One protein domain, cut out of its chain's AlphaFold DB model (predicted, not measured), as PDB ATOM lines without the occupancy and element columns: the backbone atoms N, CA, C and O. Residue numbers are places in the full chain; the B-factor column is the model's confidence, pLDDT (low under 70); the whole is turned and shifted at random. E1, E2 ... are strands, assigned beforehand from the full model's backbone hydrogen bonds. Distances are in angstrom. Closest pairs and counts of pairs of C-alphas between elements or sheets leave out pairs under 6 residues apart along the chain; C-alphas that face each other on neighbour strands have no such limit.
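AT A GLANCE: This is residues 274 to 380 of the 532 residues of an uncharacterized protein of Oxalobacteraceae bacterium (UniProt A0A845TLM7). A long two-stranded ribbon of E1 and E6 runs along much of the model; at one end E3 lies beside E6, and the small sheet E2, E5, E4 with its loops makes a head. At the other end E6 bends and folds back as a hairpin with E7, while E8 lies beside E1. The printed part has 107 residues with eight named strands, E1 to E8 in chain order, and no named helix; the class is all strand, though under half of the residues, 48, are in named elements. The larger sheet is branched and antiparallel, and the smaller one has the order E2, E5, E4, also antiparallel. The whole is loose, with a radius of gyration of the C-alphas of 16.5 A, and only just a rod, with spans of 51 by 25 by 25 A.

HOW THE PARTS SIT: In the strongly twisted branched sheet, E6, residues 340 to 354, has three neighbours and bends by 87 degrees at residue 351. E1, residues 274 to 282, is antiparallel to it at 158 degrees; N 275 and O 349 are 2.9 A apart, within hydrogen-bond range. On the other side of E6 lie E3, residues 303 to 307, beside residues 340 to 344, and E7, residues 360 to 362, beside residues 350 to 354. N 305 and O 342 are 2.8 A apart across E3 and E6, and N 352 and O 361 are 2.7 A apart across the hairpin E6 and E7. E8, residues 375 to 379, lies on the other side of E1 from E6, antiparallel to E1 at 138 degrees, with N 276 and O 377 2.8 A apart. In the smaller sheet E5, residues 326 to 329, is the inner strand between E2, residues 293 to 295, and E4, residues 318 to 321. N 294 and O 327 are 2.8 A apart across E2 and E5, and N 328 and O 319 are 2.8 A apart across the hairpin E4 and E5. The closest C-alphas of E3 and E4, those of Val 304 and Ala 320, are 7.4 A apart.

IN THESE COORDINATES: E6 measures 36.3 A from first to last C-alpha, E1 25.9 A, E3 13.1 A and E8 12.8 A. E4 and E5 each measure 10.1 A, E2 6.6 A and E7 6.4 A. E1 begins at C-alpha 274 (49.483, 52.613, 171.751), E6 ends at C-alpha 354 (51.262, 61.717, 165.252), and E8 ends at C-alpha 379 (44.802, 50.328, 171.354).

THE WHOLE: The two C-alphas farthest apart, those of Thr 333 and Ile 356, are 51.9 A apart. The printed part has no cut. The link from E7 to E8, residues 363 to 374, is long. The mean pLDDT of the printed part is 93.0, and no printed residue is under 70.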
ATOM      1  N   MET A 274      49.094  53.889 172.346       91.19
ATOM      2  CA  MET A 274      49.483  52.613 171.751       91.19
ATOM      3  C   MET A 274      48.833  52.446 170.377       91.19
ATOM      4  O   MET A 274      47.634  52.681 170.207       91.19
ATOM      5  N   SER A 275      49.630  52.013 169.405       92.38
ATOM      6  CA  SER A 275      49.165  51.634 168.074       92.38
ATOM      7  C   SER A 275      49.435  50.166 167.803       92.38
ATOM      8  O   SER A 275      50.345  49.562 168.368       92.38
ATOM      9  N   VAL A 276      48.628  49.613 166.912       92.19
ATOM     10  CA  VAL A 276      48.736  48.246 166.435       92.19
ATOM     11  C   VAL A 276      48.763  48.297 164.919       92.19
ATOM     12  O   VAL A 276      47.758  48.651 164.302       92.19
ATOM     13  N   VAL A 277      49.901  47.952 164.329       93.56
ATOM     14  CA  VAL A 277      50.039  47.783 162.880       93.56
ATOM     15  C   VAL A 277      49.779  46.320 162.568       93.56
ATOM     16  O   VAL A 277      50.408  45.454 163.167       93.56
ATOM     17  N   HIS A 278      48.839  46.027 161.673       93.38
ATOM     18  CA  HIS A 278      48.446  44.653 161.380       93.38
ATOM     19  C   HIS A 278      48.075  44.431 159.920       93.38
ATOM     20  O   HIS A 278      47.625  45.331 159.210       93.38
ATOM     21  N   HIS A 279      48.234  43.182 159.497       94.81
ATOM     22  CA  HIS A 279      47.757  42.696 158.212       94.81
ATOM     23  C   HIS A 279      47.125  41.321 158.392       94.81
ATOM     24  O   HIS A 279      47.812  40.348 158.726       94.81
ATOM     25  N   THR A 280      45.812  41.253 158.177       93.38
ATOM     26  CA  THR A 280      45.092  39.988 158.036       93.38
ATOM     27  C   THR A 280      45.056  39.631 156.565       93.38
ATOM     28  O   THR A 280      44.650  40.448 155.748       93.38
ATOM     29  N   ASP A 281      45.435  38.406 156.248       94.19
ATOM     30  CA  ASP A 281      45.208  37.853 154.921       94.19
ATOM     31  C   ASP A 281      44.761  36.398 155.062       94.19
ATOM     32  O   ASP A 281      44.777  35.849 156.170       94.19
ATOM     33  N   THR A 282      44.220  35.854 153.984       94.75
ATOM     34  CA  THR A 282      43.338  34.696 154.019       94.75
ATOM     35  C   THR A 282      43.754  33.708 152.950       94.75
ATOM     36  O   THR A 282      43.919  34.066 151.786       94.75
ATOM     37  N   THR A 283      43.895  32.441 153.328       96.06
ATOM     38  CA  THR A 283      44.218  31.392 152.361       96.06
ATOM     39  C   THR A 283      43.069  31.188 151.376       96.06
ATOM     40  O   THR A 283      41.901  31.351 151.730       96.06
ATOM     41  N   ALA A 284      43.370  30.706 150.171       95.00
ATOM     42  CA  ALA A 284      42.328  30.198 149.284       95.00
ATOM     43  C   ALA A 284      41.524  29.064 149.968       95.00
ATOM     44  O   ALA A 284      42.093  28.337 150.795       95.00
ATOM     45  N   PRO A 285      40.231  28.888 149.630       95.69
ATOM     46  CA  PRO A 285      39.447  27.761 150.116       95.69
ATOM     47  C   PRO A 285      40.130  26.429 149.789       95.69
ATOM     48  O   PRO A 285      40.511  26.180 148.644       95.69
ATOM     49  N   GLN A 286      40.285  25.573 150.795       94.75
ATOM     50  CA  GLN A 286      41.002  24.308 150.698       94.75
ATOM     51  C   GLN A 286      40.297  23.195 151.477       94.75
ATOM     52  O   GLN A 286      39.652  23.427 152.500       94.75
ATOM     53  N   THR A 287      40.433  21.964 150.987       95.94
ATOM     54  CA  THR A 287      40.028  20.764 151.721       95.94
ATOM     55  C   THR A 287      41.219  20.254 152.523       95.94
ATOM     56  O   THR A 287      42.308  20.097 151.971       95.94
ATOM     57  N   VAL A 288      41.009  19.988 153.808       95.31
ATOM     58  CA  VAL A 288      42.025  19.490 154.735       95.31
ATOM     59  C   VAL A 288      41.694  18.077 155.215       95.31
ATOM     60  O   VAL A 288      40.526  17.683 155.298       95.31
ATOM     61  N   ALA A 289      42.735  17.319 155.549       94.94
ATOM     62  CA  ALA A 289      42.657  15.983 156.128       94.94
ATOM     63  C   ALA A 289      43.225  15.950 157.560       94.94
ATOM     64  O   ALA A 289      44.016  16.807 157.950       94.94
ATOM     65  N   ASN A 290      42.867  14.923 158.337       94.25
ATOM     66  CA  ASN A 290      43.511  14.670 159.629       94.25
ATOM     67  C   ASN A 290      45.020  14.436 159.453       94.25
ATOM     68  O   ASN A 290      45.455  13.822 158.478       94.25
ATOM     69  N   ALA A 291      45.797  14.910 160.424       93.12
ATOM     70  CA  ALA A 291      47.258  14.983 160.437       93.12
ATOM     71  C   ALA A 291      47.885  15.859 159.334       93.12
ATOM     72  O   ALA A 291      49.104  15.849 159.164       93.12
ATOM     73  N   GLN A 292      47.089  16.635 158.589       95.50
ATOM     74  CA  GLN A 292      47.624  17.599 157.636       95.50
ATOM     75  C   GLN A 292      48.115  18.849 158.364       95.50
ATOM     76  O   GLN A 292      47.377  19.458 159.143       95.50
ATOM     77  N   THR A 293      49.337  19.267 158.041       95.88
ATOM     78  CA  THR A 293      49.871  20.576 158.418       95.88
ATOM     79  C   THR A 293      49.785  21.526 157.228       95.88
ATOM     80  O   THR A 293      50.212  21.190 156.122       95.88
ATOM     81  N   VAL A 294      49.229  22.712 157.452       95.62
ATOM     82  CA  VAL A 294      49.143  23.803 156.480       95.62
ATOM     83  C   VAL A 294      50.084  24.916 156.927       95.62
ATOM     84  O   VAL A 294      49.966  25.421 158.044       95.62
ATOM     85  N   ASP A 295      51.016  25.281 156.052       95.69
ATOM     86  CA  ASP A 295      51.876  26.453 156.207       95.69
ATOM     87  C   ASP A 295      51.162  27.684 155.641       95.69
ATOM     88  O   ASP A 295      50.626  27.657 154.530       95.69
ATOM     89  N   LEU A 296      51.133  28.757 156.426       94.50
ATOM     90  CA  LEU A 296      50.463  30.008 156.091       94.50
ATOM     91  C   LEU A 296      51.408  31.001 155.394       94.50
ATOM     92  O   LEU A 296      51.014  32.122 155.081       94.50
ATOM     93  N   GLY A 297      52.666  30.624 155.157       92.56
ATOM     94  CA  GLY A 297      53.655  31.426 154.433       92.56
ATOM     95  C   GLY A 297      54.141  32.661 155.196       92.56
ATOM     96  O   GLY A 297      54.810  33.522 154.622       92.56
ATOM     97  N   ARG A 298      53.796  32.778 156.483       91.94
ATOM     98  CA  ARG A 298      54.160  33.888 157.372       91.94
ATOM     99  C   ARG A 298      54.435  33.345 158.772       91.94
ATOM    100  O   ARG A 298      53.615  32.613 159.301       91.94
ATOM    101  N   VAL A 299      55.548  33.758 159.368       93.06
ATOM    102  CA  VAL A 299      55.967  33.393 160.736       93.06
ATOM    103  C   VAL A 299      55.531  34.449 161.754       93.06
ATOM    104  O   VAL A 299      55.206  35.572 161.360       93.06
ATOM    105  N   ARG A 300      55.589  34.121 163.053       91.44
ATOM    106  CA  ARG A 300      55.247  35.022 164.179       91.44
ATOM    107  C   ARG A 300      53.870  35.667 164.010       91.44
ATOM    108  O   ARG A 300      53.696  36.886 164.077       91.44
ATOM    109  N   LEU A 301      52.889  34.825 163.732       92.12
ATOM    110  CA  LEU A 301      51.499  35.223 163.609       92.12
ATOM    111  C   LEU A 301      50.977  35.684 164.970       92.12
ATOM    112  O   LEU A 301      51.198  35.033 165.984       92.12
ATOM    113  N   SER A 302      50.226  36.780 165.001       90.31
ATOM    114  CA  SER A 302      49.536  37.204 166.224       90.31
ATOM    115  C   SER A 302      48.238  36.436 166.441       90.31
ATOM    116  O   SER A 302      47.771  36.288 167.569       90.31
ATOM    117  N   ARG A 303      47.621  35.965 165.351       90.19
ATOM    118  CA  ARG A 303      46.352  35.246 165.390       90.19
ATOM    119  C   ARG A 303      46.148  34.408 164.141       90.19
ATOM    120  O   ARG A 303      46.520  34.803 163.036       90.19
ATOM    121  N   VAL A 304      45.444  33.302 164.341       92.81
ATOM    122  CA  VAL A 304      44.919  32.425 163.304       92.81
ATOM    123  C   VAL A 304      43.448  32.138 163.596       92.81
ATOM    124  O   VAL A 304      43.064  31.967 164.756       92.81
ATOM    125  N   ARG A 305      42.622  32.086 162.553       93.69
ATOM    126  CA  ARG A 305      41.218  31.685 162.632       93.69
ATOM    127  C   ARG A 305      40.891  30.773 161.458       93.69
ATOM    128  O   ARG A 305      41.134  31.130 160.311       93.69
ATOM    129  N   VAL A 306      40.329  29.608 161.757       95.62
ATOM    130  CA  VAL A 306      39.850  28.662 160.748       95.62
ATOM    131  C   VAL A 306      38.359  28.901 160.544       95.62
ATOM    132  O   VAL A 306      37.599  28.934 161.515       95.62
ATOM    133  N   VAL A 307      37.945  29.095 159.297       96.00
ATOM    134  CA  VAL A 307      36.563  29.408 158.924       96.00
ATOM    135  C   VAL A 307      36.074  28.366 157.926       96.00
ATOM    136  O   VAL A 307      36.730  28.107 156.914       96.00
ATOM    137  N   GLY A 308      34.950  27.726 158.241       95.56
ATOM    138  CA  GLY A 308      34.333  26.720 157.380       95.56
ATOM    139  C   GLY A 308      33.660  27.322 156.144       95.56
ATOM    140  O   GLY A 308      33.526  28.537 156.012       95.56
ATOM    141  N   ALA A 309      33.188  26.462 155.240       95.25
ATOM    142  CA  ALA A 309      32.406  26.875 154.066       95.25
ATOM    143  C   ALA A 309      31.032  27.485 154.419       95.25
ATOM    144  O   ALA A 309      30.350  28.023 153.554       95.25
ATOM    145  N   ASP A 310      30.612  27.356 155.677       94.94
ATOM    146  CA  ASP A 310      29.413  27.950 156.268       94.94
ATOM    147  C   ASP A 310      29.676  29.320 156.920       94.94
ATOM    148  O   ASP A 310      28.805  29.847 157.610       94.94
ATOM    149  N   ASP A 311      30.879  29.876 156.735       91.62
ATOM    150  CA  ASP A 311      31.359  31.122 157.342       91.62
ATOM    151  C   ASP A 311      31.394  31.102 158.884       91.62
ATOM    152  O   ASP A 311      31.546  32.140 159.543       91.62
ATOM    153  N   LEU A 312      31.310  29.913 159.492       92.19
ATOM    154  CA  LEU A 312      31.424  29.738 160.934       92.19
ATOM    155  C   LEU A 312      32.872  29.482 161.347       92.19
ATOM    156  O   LEU A 312      33.649  28.796 160.679       92.19
ATOM    157  N   THR A 313      33.242  30.044 162.500       93.19
ATOM    158  CA  THR A 313      34.568  29.815 163.082       93.19
ATOM    159  C   THR A 313      34.638  28.414 163.656       93.19
ATOM    160  O   THR A 313      33.860  28.067 164.544       93.19
ATOM    161  N   ILE A 314      35.635  27.658 163.227       93.12
ATOM    162  CA  ILE A 314      35.989  26.376 163.819       93.12
ATOM    163  C   ILE A 314      36.963  26.655 164.969       93.12
ATOM    164  O   ILE A 314      37.946  27.367 164.782       93.12
ATOM    165  N   THR A 315      36.682  26.141 166.168       90.19
ATOM    166  CA  THR A 315      37.454  26.449 167.392       90.19
ATOM    167  C   THR A 315      38.191  25.250 167.986       90.19
ATOM    168  O   THR A 315      39.034  25.424 168.863       90.19
ATOM    169  N   THR A 316      37.893  24.036 167.524       92.19
ATOM    170  CA  THR A 316      38.475  22.782 168.020       92.19
ATOM    171  C   THR A 316      38.922  21.908 166.854       92.19
ATOM    172  O   THR A 316      38.547  22.158 165.711       92.19
ATOM    173  N   GLY A 317      39.735  20.884 167.124       92.00
ATOM    174  CA  GLY A 317      40.164  19.915 166.106       92.00
ATOM    175  C   GLY A 317      41.459  20.270 165.369       92.00
ATOM    176  O   GLY A 317      41.925  19.495 164.536       92.00
ATOM    177  N   TYR A 318      42.102  21.388 165.714       94.75
ATOM    178  CA  TYR A 318      43.414  21.775 165.194       94.75
ATOM    179  C   TYR A 318      44.296  22.392 166.284       94.75
ATOM    180  O   TYR A 318      43.810  22.879 167.304       94.75
ATOM    181  N   THR A 319      45.606  22.383 166.052       94.25
ATOM    182  CA  THR A 319      46.609  23.107 166.842       94.25
ATOM    183  C   THR A 319      47.342  24.091 165.940       94.25
ATOM    184  O   THR A 319      47.688  23.754 164.809       94.25
ATOM    185  N   ALA A 320      47.573  25.311 166.421       93.81
ATOM    186  CA  ALA A 320      48.301  26.341 165.683       93.81
ATOM    187  C   ALA A 320      49.661  26.600 166.341       93.81
ATOM    188  O   ALA A 320      49.724  26.863 167.541       93.81
ATOM    189  N   ASP A 321      50.728  26.548 165.548       94.69
ATOM    190  CA  ASP A 321      52.042  27.069 165.917       94.69
ATOM    191  C   ASP A 321      52.159  28.480 165.338       94.69
ATOM    192  O   ASP A 321      52.372  28.674 164.138       94.69
ATOM    193  N   LEU A 322      51.945  29.475 166.198       92.56
ATOM    194  CA  LEU A 322      51.943  30.881 165.808       92.56
ATOM    195  C   LEU A 322      53.346  31.393 165.467       92.56
ATOM    196  O   LEU A 322      53.480  32.234 164.579       92.56
ATOM    197  N   ASP A 323      54.389  30.868 166.113       92.69
ATOM    198  CA  ASP A 323      55.768  31.274 165.847       92.69
ATOM    199  C   ASP A 323      56.229  30.740 164.490       92.69
ATOM    200  O   ASP A 323      56.744  31.507 163.669       92.69
ATOM    201  N   ALA A 324      55.975  29.457 164.213       93.19
ATOM    202  CA  ALA A 324      56.296  28.841 162.928       93.19
ATOM    203  C   ALA A 324      55.329  29.242 161.802       93.19
ATOM    204  O   ALA A 324      55.696  29.156 160.634       93.19
ATOM    205  N   GLY A 325      54.112  29.682 162.131       94.56
ATOM    206  CA  GLY A 325      53.114  30.073 161.139       94.56
ATOM    207  C   GLY A 325      52.342  28.911 160.521       94.56
ATOM    208  O   GLY A 325      51.955  28.982 159.355       94.56
ATOM    209  N   THR A 326      52.134  27.831 161.275       96.06
ATOM    210  CA  THR A 326      51.530  26.598 160.754       96.06
ATOM    211  C   THR A 326      50.309  26.167 161.560       96.06
ATOM    212  O   THR A 326      50.183  26.455 162.751       96.06
ATOM    213  N   ILE A 327      49.392  25.453 160.910       96.31
ATOM    214  CA  ILE A 327      48.249  24.796 161.556       96.31
ATOM    215  C   ILE A 327      48.326  23.310 161.281       96.31
ATOM    216  O   ILE A 327      48.487  22.917 160.133       96.31
ATOM    217  N   THR A 328      48.140  22.489 162.310       96.44
ATOM    218  CA  THR A 328      48.003  21.037 162.173       96.44
ATOM    219  C   THR A 328      46.592  20.611 162.554       96.44
ATOM    220  O   THR A 328      46.129  20.890 163.660       96.44
ATOM    221  N   PHE A 329      45.900  19.940 161.636       96.12
ATOM    222  CA  PHE A 329      44.548  19.424 161.843       96.12
ATOM    223  C   PHE A 329      44.609  18.031 162.469       96.12
ATOM    224  O   PHE A 329      45.190  17.118 161.890       96.12
ATOM    225  N   ASN A 330      44.009  17.857 163.645       95.12
ATOM    226  CA  ASN A 330      44.050  16.608 164.412       95.12
ATOM    227  C   ASN A 330      42.721  15.840 164.337       95.12
ATOM    228  O   ASN A 330      42.732  14.613 164.278       95.12
ATOM    229  N   ASP A 331      41.597  16.561 164.324       94.38
ATOM    230  CA  ASP A 331      40.252  16.003 164.176       94.38
ATOM    231  C   ASP A 331      39.345  16.975 163.409       94.38
ATOM    232  O   ASP A 331      38.939  18.012 163.928       94.38
ATOM    233  N   ILE A 332      39.023  16.630 162.165       93.88
ATOM    234  CA  ILE A 332      38.166  17.426 161.274       93.88
ATOM    235  C   ILE A 332      36.684  17.026 161.332       93.88
ATOM    236  O   ILE A 332      35.895  17.420 160.467       93.88
ATOM    237  N   THR A 333      36.287  16.188 162.292       94.12
ATOM    238  CA  THR A 333      34.904  15.714 162.394       94.12
ATOM    239  C   THR A 333      33.948  16.896 162.558       94.12
ATOM    240  O   THR A 333      34.073  17.700 163.477       94.12
ATOM    241  N   GLY A 334      32.972  17.004 161.653       90.56
ATOM    242  CA  GLY A 334      31.983  18.085 161.666       90.56
ATOM    243  C   GLY A 334      32.430  19.388 160.997       90.56
ATOM    244  O   GLY A 334      31.669  20.351 161.012       90.56
ATOM    245  N   TYR A 335      33.618  19.439 160.387       94.81
ATOM    246  CA  TYR A 335      34.067  20.631 159.663       94.81
ATOM    247  C   TYR A 335      33.253  20.851 158.383       94.81
ATOM    248  O   TYR A 335      33.117  19.943 157.559       94.81
ATOM    249  N   SER A 336      32.796  22.086 158.171       95.25
ATOM    250  CA  SER A 336      32.242  22.536 156.893       95.25
ATOM    251  C   SER A 336      33.384  22.861 155.924       95.25
ATOM    252  O   SER A 336      34.122  23.824 156.129       95.25
ATOM    253  N   GLN A 337      33.577  22.037 154.891       93.75
ATOM    254  CA  GLN A 337      34.670  22.166 153.914       93.75
ATOM    255  C   GLN A 337      34.147  22.566 152.517       93.75
ATOM    256  O   GLN A 337      33.020  22.203 152.182       93.75
ATOM    257  N   PRO A 338      34.946  23.236 151.657       95.00
ATOM    258  CA  PRO A 338      36.329  23.673 151.872       95.00
ATOM    259  C   PRO A 338      36.417  24.834 152.866       95.00
ATOM    260  O   PRO A 338      35.603  25.751 152.835       95.00
ATOM    261  N   LEU A 339      37.417  24.790 153.738       95.62
ATOM    262  CA  LEU A 339      37.658  25.840 154.723       95.62
ATOM    263  C   LEU A 339      38.664  26.860 154.194       95.62
ATOM    264  O   LEU A 339      39.434  26.573 153.276       95.62
ATOM    265  N   HIS A 340      38.697  28.039 154.794       96.38
ATOM    266  CA  HIS A 340      39.776  28.999 154.611       96.38
ATOM    267  C   HIS A 340      40.339  29.419 155.966       96.38
ATOM    268  O   HIS A 340      39.703  29.269 157.011       96.38
ATOM    269  N   ILE A 341      41.577  29.899 155.956       96.50
ATOM    270  CA  ILE A 341      42.300  30.261 157.166       96.50
ATOM    271  C   ILE A 341      42.633  31.743 157.082       96.50
ATOM    272  O   ILE A 341      43.377  32.166 156.199       96.50
ATOM    273  N   GLU A 342      42.109  32.521 158.021       95.38
ATOM    274  CA  GLU A 342      42.513  33.906 158.234       95.38
ATOM    275  C   GLU A 342      43.734  33.923 159.157       95.38
ATOM    276  O   GLU A 342      43.720  33.338 160.247       95.38
ATOM    277  N   HIS A 343      44.792  34.621 158.758       94.50
ATOM    278  CA  HIS A 343      46.013  34.726 159.546       94.50
ATOM    279  C   HIS A 343      46.569  36.146 159.557       94.50
ATOM    280  O   HIS A 343      46.629  36.850 158.538       94.50
ATOM    281  N   ARG A 344      46.968  36.582 160.753       93.00
ATOM    282  CA  ARG A 344      47.375  37.959 161.021       93.00
ATOM    283  C   ARG A 344      48.819  38.025 161.494       93.00
ATOM    284  O   ARG A 344      49.203  37.315 162.416       93.00
ATOM    285  N   ILE A 345      49.574  38.931 160.881       94.25
ATOM    286  CA  ILE A 345      50.838  39.447 161.423       94.25
ATOM    287  C   ILE A 345      50.586  40.809 162.051       94.25
ATOM    288  O   ILE A 345      49.692  41.544 161.609       94.25
ATOM    289  N   GLU A 346      51.349  41.131 163.087       92.75
ATOM    290  CA  GLU A 346      51.098  42.329 163.864       92.75
ATOM    291  C   GLU A 346      52.301  42.801 164.680       92.75
ATOM    292  O   GLU A 346      53.082  41.994 165.173       92.75
ATOM    293  N   ASP A 347      52.390  44.119 164.864       91.94
ATOM    294  CA  ASP A 347      53.311  44.782 165.771       91.94
ATOM    295  C   ASP A 347      52.557  45.828 166.597       91.94
ATOM    296  O   ASP A 347      51.919  46.743 166.061       91.94
ATOM    297  N   MET A 348      52.652  45.703 167.919       91.50
ATOM    298  CA  MET A 348      52.171  46.711 168.857       91.50
ATOM    299  C   MET A 348      53.318  47.662 169.205       91.50
ATOM    300  O   MET A 348      54.390  47.228 169.626       91.50
ATOM    301  N   ALA A 349      53.103  48.963 169.020       92.00
ATOM    302  CA  ALA A 349      54.141  49.969 169.200       92.00
ATOM    303  C   ALA A 349      53.589  51.286 169.751       92.00
ATOM    304  O   ALA A 349      52.512  51.760 169.364       92.00
ATOM    305  N   LEU A 350      54.375  51.906 170.633       93.25
ATOM    306  CA  LEU A 350      54.077  53.217 171.196       93.25
ATOM    307  C   LEU A 350      54.278  54.305 170.134       93.25
ATOM    308  O   LEU A 350      55.304  54.335 169.451       93.25
ATOM    309  N   ILE A 351      53.323  55.224 170.031       94.12
ATOM    310  CA  ILE A 351      53.383  56.354 169.103       94.12
ATOM    311  C   ILE A 351      54.286  57.443 169.695       94.12
ATOM    312  O   ILE A 351      53.953  58.060 170.709       94.12
ATOM    313  N   ASN A 352      55.414  57.716 169.042       93.31
ATOM    314  CA  ASN A 352      56.308  58.824 169.378       93.31
ATOM    315  C   ASN A 352      55.756  60.175 168.896       93.31
ATOM    316  O   ASN A 352      55.827  61.172 169.614       93.31
ATOM    317  N   ASP A 353      55.211  60.206 167.680       92.12
ATOM    318  CA  ASP A 353      54.613  61.402 167.087       92.12
ATOM    319  C   ASP A 353      53.460  61.031 166.148       92.12
ATOM    320  O   ASP A 353      53.507  59.996 165.479       92.12
ATOM    321  N   ALA A 354      52.430  61.876 166.112       91.06
ATOM    322  CA  ALA A 354      51.262  61.717 165.252       91.06
ATOM    323  C   ALA A 354      50.983  63.041 164.539       91.06
ATOM    324  O   ALA A 354      50.527  64.008 165.153       91.06
ATOM    325  N   GLN A 355      51.271  63.086 163.241       86.81
ATOM    326  CA  GLN A 355      51.139  64.293 162.435       86.81
ATOM    327  C   GLN A 355      49.759  64.397 161.783       86.81
ATOM    328  O   GLN A 355      49.119  63.399 161.453       86.81
ATOM    329  N   ILE A 356      49.323  65.631 161.518       81.75
ATOM    330  CA  ILE A 356      48.022  65.913 160.888       81.75
ATOM    331  C   ILE A 356      47.905  65.368 159.455       81.75
ATOM    332  O   ILE A 356      46.806  65.135 158.967       81.75
ATOM    333  N   ASN A 357      49.038  65.131 158.787       84.44
ATOM    334  CA  ASN A 357      49.096  64.512 157.461       84.44
ATOM    335  C   ASN A 357      48.894  62.980 157.493       84.44
ATOM    336  O   ASN A 357      48.982  62.345 156.447       84.44
ATOM    337  N   GLY A 358      48.663  62.386 158.671       83.06
ATOM    338  CA  GLY A 358      48.504  60.941 158.855       83.06
ATOM    339  C   GLY A 358      49.812  60.175 159.078       83.06
ATOM    340  O   GLY A 358      49.777  58.959 159.242       83.06
ATOM    341  N   THR A 359      50.963  60.855 159.119       90.19
ATOM    342  CA  THR A 359      52.253  60.209 159.399       90.19
ATOM    343  C   THR A 359      52.369  59.887 160.885       90.19
ATOM    344  O   THR A 359      52.265  60.775 161.736       90.19
ATOM    345  N   LEU A 360      52.626  58.616 161.197       92.00
ATOM    346  CA  LEU A 360      52.900  58.135 162.548       92.00
ATOM    347  C   LEU A 360      54.381  57.781 162.677       92.00
ATOM    348  O   LEU A 360      54.918  57.030 161.866       92.00
ATOM    349  N   SER A 361      55.030  58.296 163.716       93.25
ATOM    350  CA  SER A 361      56.358  57.841 164.131       93.25
ATOM    351  C   SER A 361      56.210  56.929 165.336       93.25
ATOM    352  O   SER A 361      55.595  57.316 166.329       93.25
ATOM    353  N   LEU A 362      56.786  55.734 165.267       93.81
ATOM    354  CA  LEU A 362      56.755  54.743 166.343       93.81
ATOM    355  C   LEU A 362      58.059  54.788 167.144       93.81
ATOM    356  O   LEU A 362      59.108  55.145 166.611       93.81
ATOM    357  N   VAL A 363      57.990  54.451 168.431       92.62
ATOM    358  CA  VAL A 363      59.177  54.373 169.299       92.62
ATOM    359  C   VAL A 363      60.019  53.141 168.969       92.62
ATOM    360  O   VAL A 363      61.244  53.221 168.942       92.62
ATOM    361  N   SER A 364      59.367  52.007 168.717       90.69
ATOM    362  CA  SER A 364      60.012  50.755 168.324       90.69
ATOM    363  C   SER A 364      59.967  50.555 166.810       90.69
ATOM    364  O   SER A 364      59.045  50.997 166.123       90.69
ATOM    365  N   GLN A 365      60.974  49.851 166.288       92.12
ATOM    366  CA  GLN A 365      60.965  49.372 164.912       92.12
ATOM    367  C   GLN A 365      59.944  48.233 164.773       92.12
ATOM    368  O   GLN A 365      59.930  47.312 165.588       92.12
ATOM    369  N   ILE A 366      59.113  48.289 163.731       91.94
ATOM    370  CA  ILE A 366      58.205  47.193 163.364       91.94
ATOM    371  C   ILE A 366      58.999  45.945 162.969       91.94
ATOM    372  O   ILE A 366      60.062  46.046 162.351       91.94
ATOM    373  N   THR A 367      58.495  44.765 163.320       91.69
ATOM    374  CA  THR A 367      59.235  43.513 163.125       91.69
ATOM    375  C   THR A 367      58.867  42.792 161.833       91.69
ATOM    376  O   THR A 367      59.597  41.884 161.426       91.69
ATOM    377  N   HIS A 368      57.782  43.200 161.167       91.12
ATOM    378  CA  HIS A 368      57.312  42.627 159.906       91.12
ATOM    379  C   HIS A 368      57.365  43.618 158.739       91.12
ATOM    380  O   HIS A 368      57.227  44.831 158.907       91.12
ATOM    381  N   ALA A 369      57.509  43.078 157.527       90.81
ATOM    382  CA  ALA A 369      57.250  43.814 156.297       90.81
ATOM    383  C   ALA A 369      55.747  43.754 155.991       90.81
ATOM    384  O   ALA A 369      55.223  42.710 155.605       90.81
ATOM    385  N   TYR A 370      55.055  44.874 156.188       93.31
ATOM    386  CA  TYR A 370      53.622  44.984 155.933       93.31
ATOM    387  C   TYR A 370      53.356  45.305 154.456       93.31
ATOM    388  O   TYR A 370      53.900  46.290 153.949       93.31
ATOM    389  N   PRO A 371      52.532  44.512 153.749       93.44
ATOM    390  CA  PRO A 371      52.162  44.807 152.369       93.44
ATOM    391  C   PRO A 371      51.184  45.991 152.282       93.44
ATOM    392  O   PRO A 371      50.603  46.437 153.279       93.44
ATOM    393  N   LEU A 372      50.973  46.495 151.065       92.44
ATOM    394  CA  LEU A 372      49.939  47.495 150.795       92.44
ATOM    395  C   LEU A 372      48.555  46.939 151.172       92.44
ATOM    396  O   LEU A 372      48.251  45.793 150.861       92.44
ATOM    397  N   GLY A 373      47.723  47.756 151.823       89.88
ATOM    398  CA  GLY A 373      46.433  47.317 152.375       89.88
ATOM    399  C   GLY A 373      46.497  46.897 153.846       89.88
ATOM    400  O   GLY A 373      45.479  46.521 154.413       89.88
ATOM    401  N   SER A 374      47.666  46.993 154.486       93.81
ATOM    402  CA  SER A 374      47.789  46.846 155.942       93.81
ATOM    403  C   SER A 374      47.124  48.002 156.688       93.81
ATOM    404  O   SER A 374      47.039  49.125 156.187       93.81
ATOM    405  N   TYR A 375      46.692  47.733 157.916       91.88
ATOM    406  CA  TYR A 375      45.938  48.671 158.736       91.88
ATOM    407  C   TYR A 375      46.714  49.066 159.988       91.88
ATOM    408  O   TYR A 375      47.546  48.320 160.503       91.88
ATOM    409  N   VAL A 376      46.390  50.246 160.513       91.62
ATOM    410  CA  VAL A 376      46.826  50.694 161.833       91.62
ATOM    411  C   VAL A 376      45.602  50.969 162.696       91.62
ATOM    412  O   VAL A 376      44.621  51.559 162.244       91.62
ATOM    413  N   SER A 377      45.634  50.513 163.941       90.50
ATOM    414  CA  SER A 377      44.539  50.660 164.899       90.50
ATOM    415  C   SER A 377      45.056  51.233 166.212       90.50
ATOM    416  O   SER A 377      46.177  50.945 166.625       90.50
ATOM    417  N   SER A 378      44.259  52.070 166.872       88.56
ATOM    418  CA  SER A 378      44.550  52.529 168.232       88.56
ATOM    419  C   SER A 378      44.241  51.417 169.231       88.56
ATOM    420  O   SER A 378      43.230  50.730 169.079       88.56
ATOM    421  N   ALA A 379      45.054  51.276 170.274       88.81
ATOM    422  CA  ALA A 379      44.802  50.328 171.354       88.81
ATOM    423  C   ALA A 379      44.533  51.051 172.679       88.81
ATOM    424  O   ALA A 379      45.281  51.941 173.088       88.81
ATOM    425  N   LEU A 380      43.461  50.632 173.356       87.88
ATOM    426  CA  LEU A 380      43.201  50.979 174.747       87.88
ATOM    427  C   LEU A 380      43.971  49.999 175.633       87.88
ATOM    428  O   LEU A 380      43.719  48.797 175.582       87.88
TER     429      LEU A 380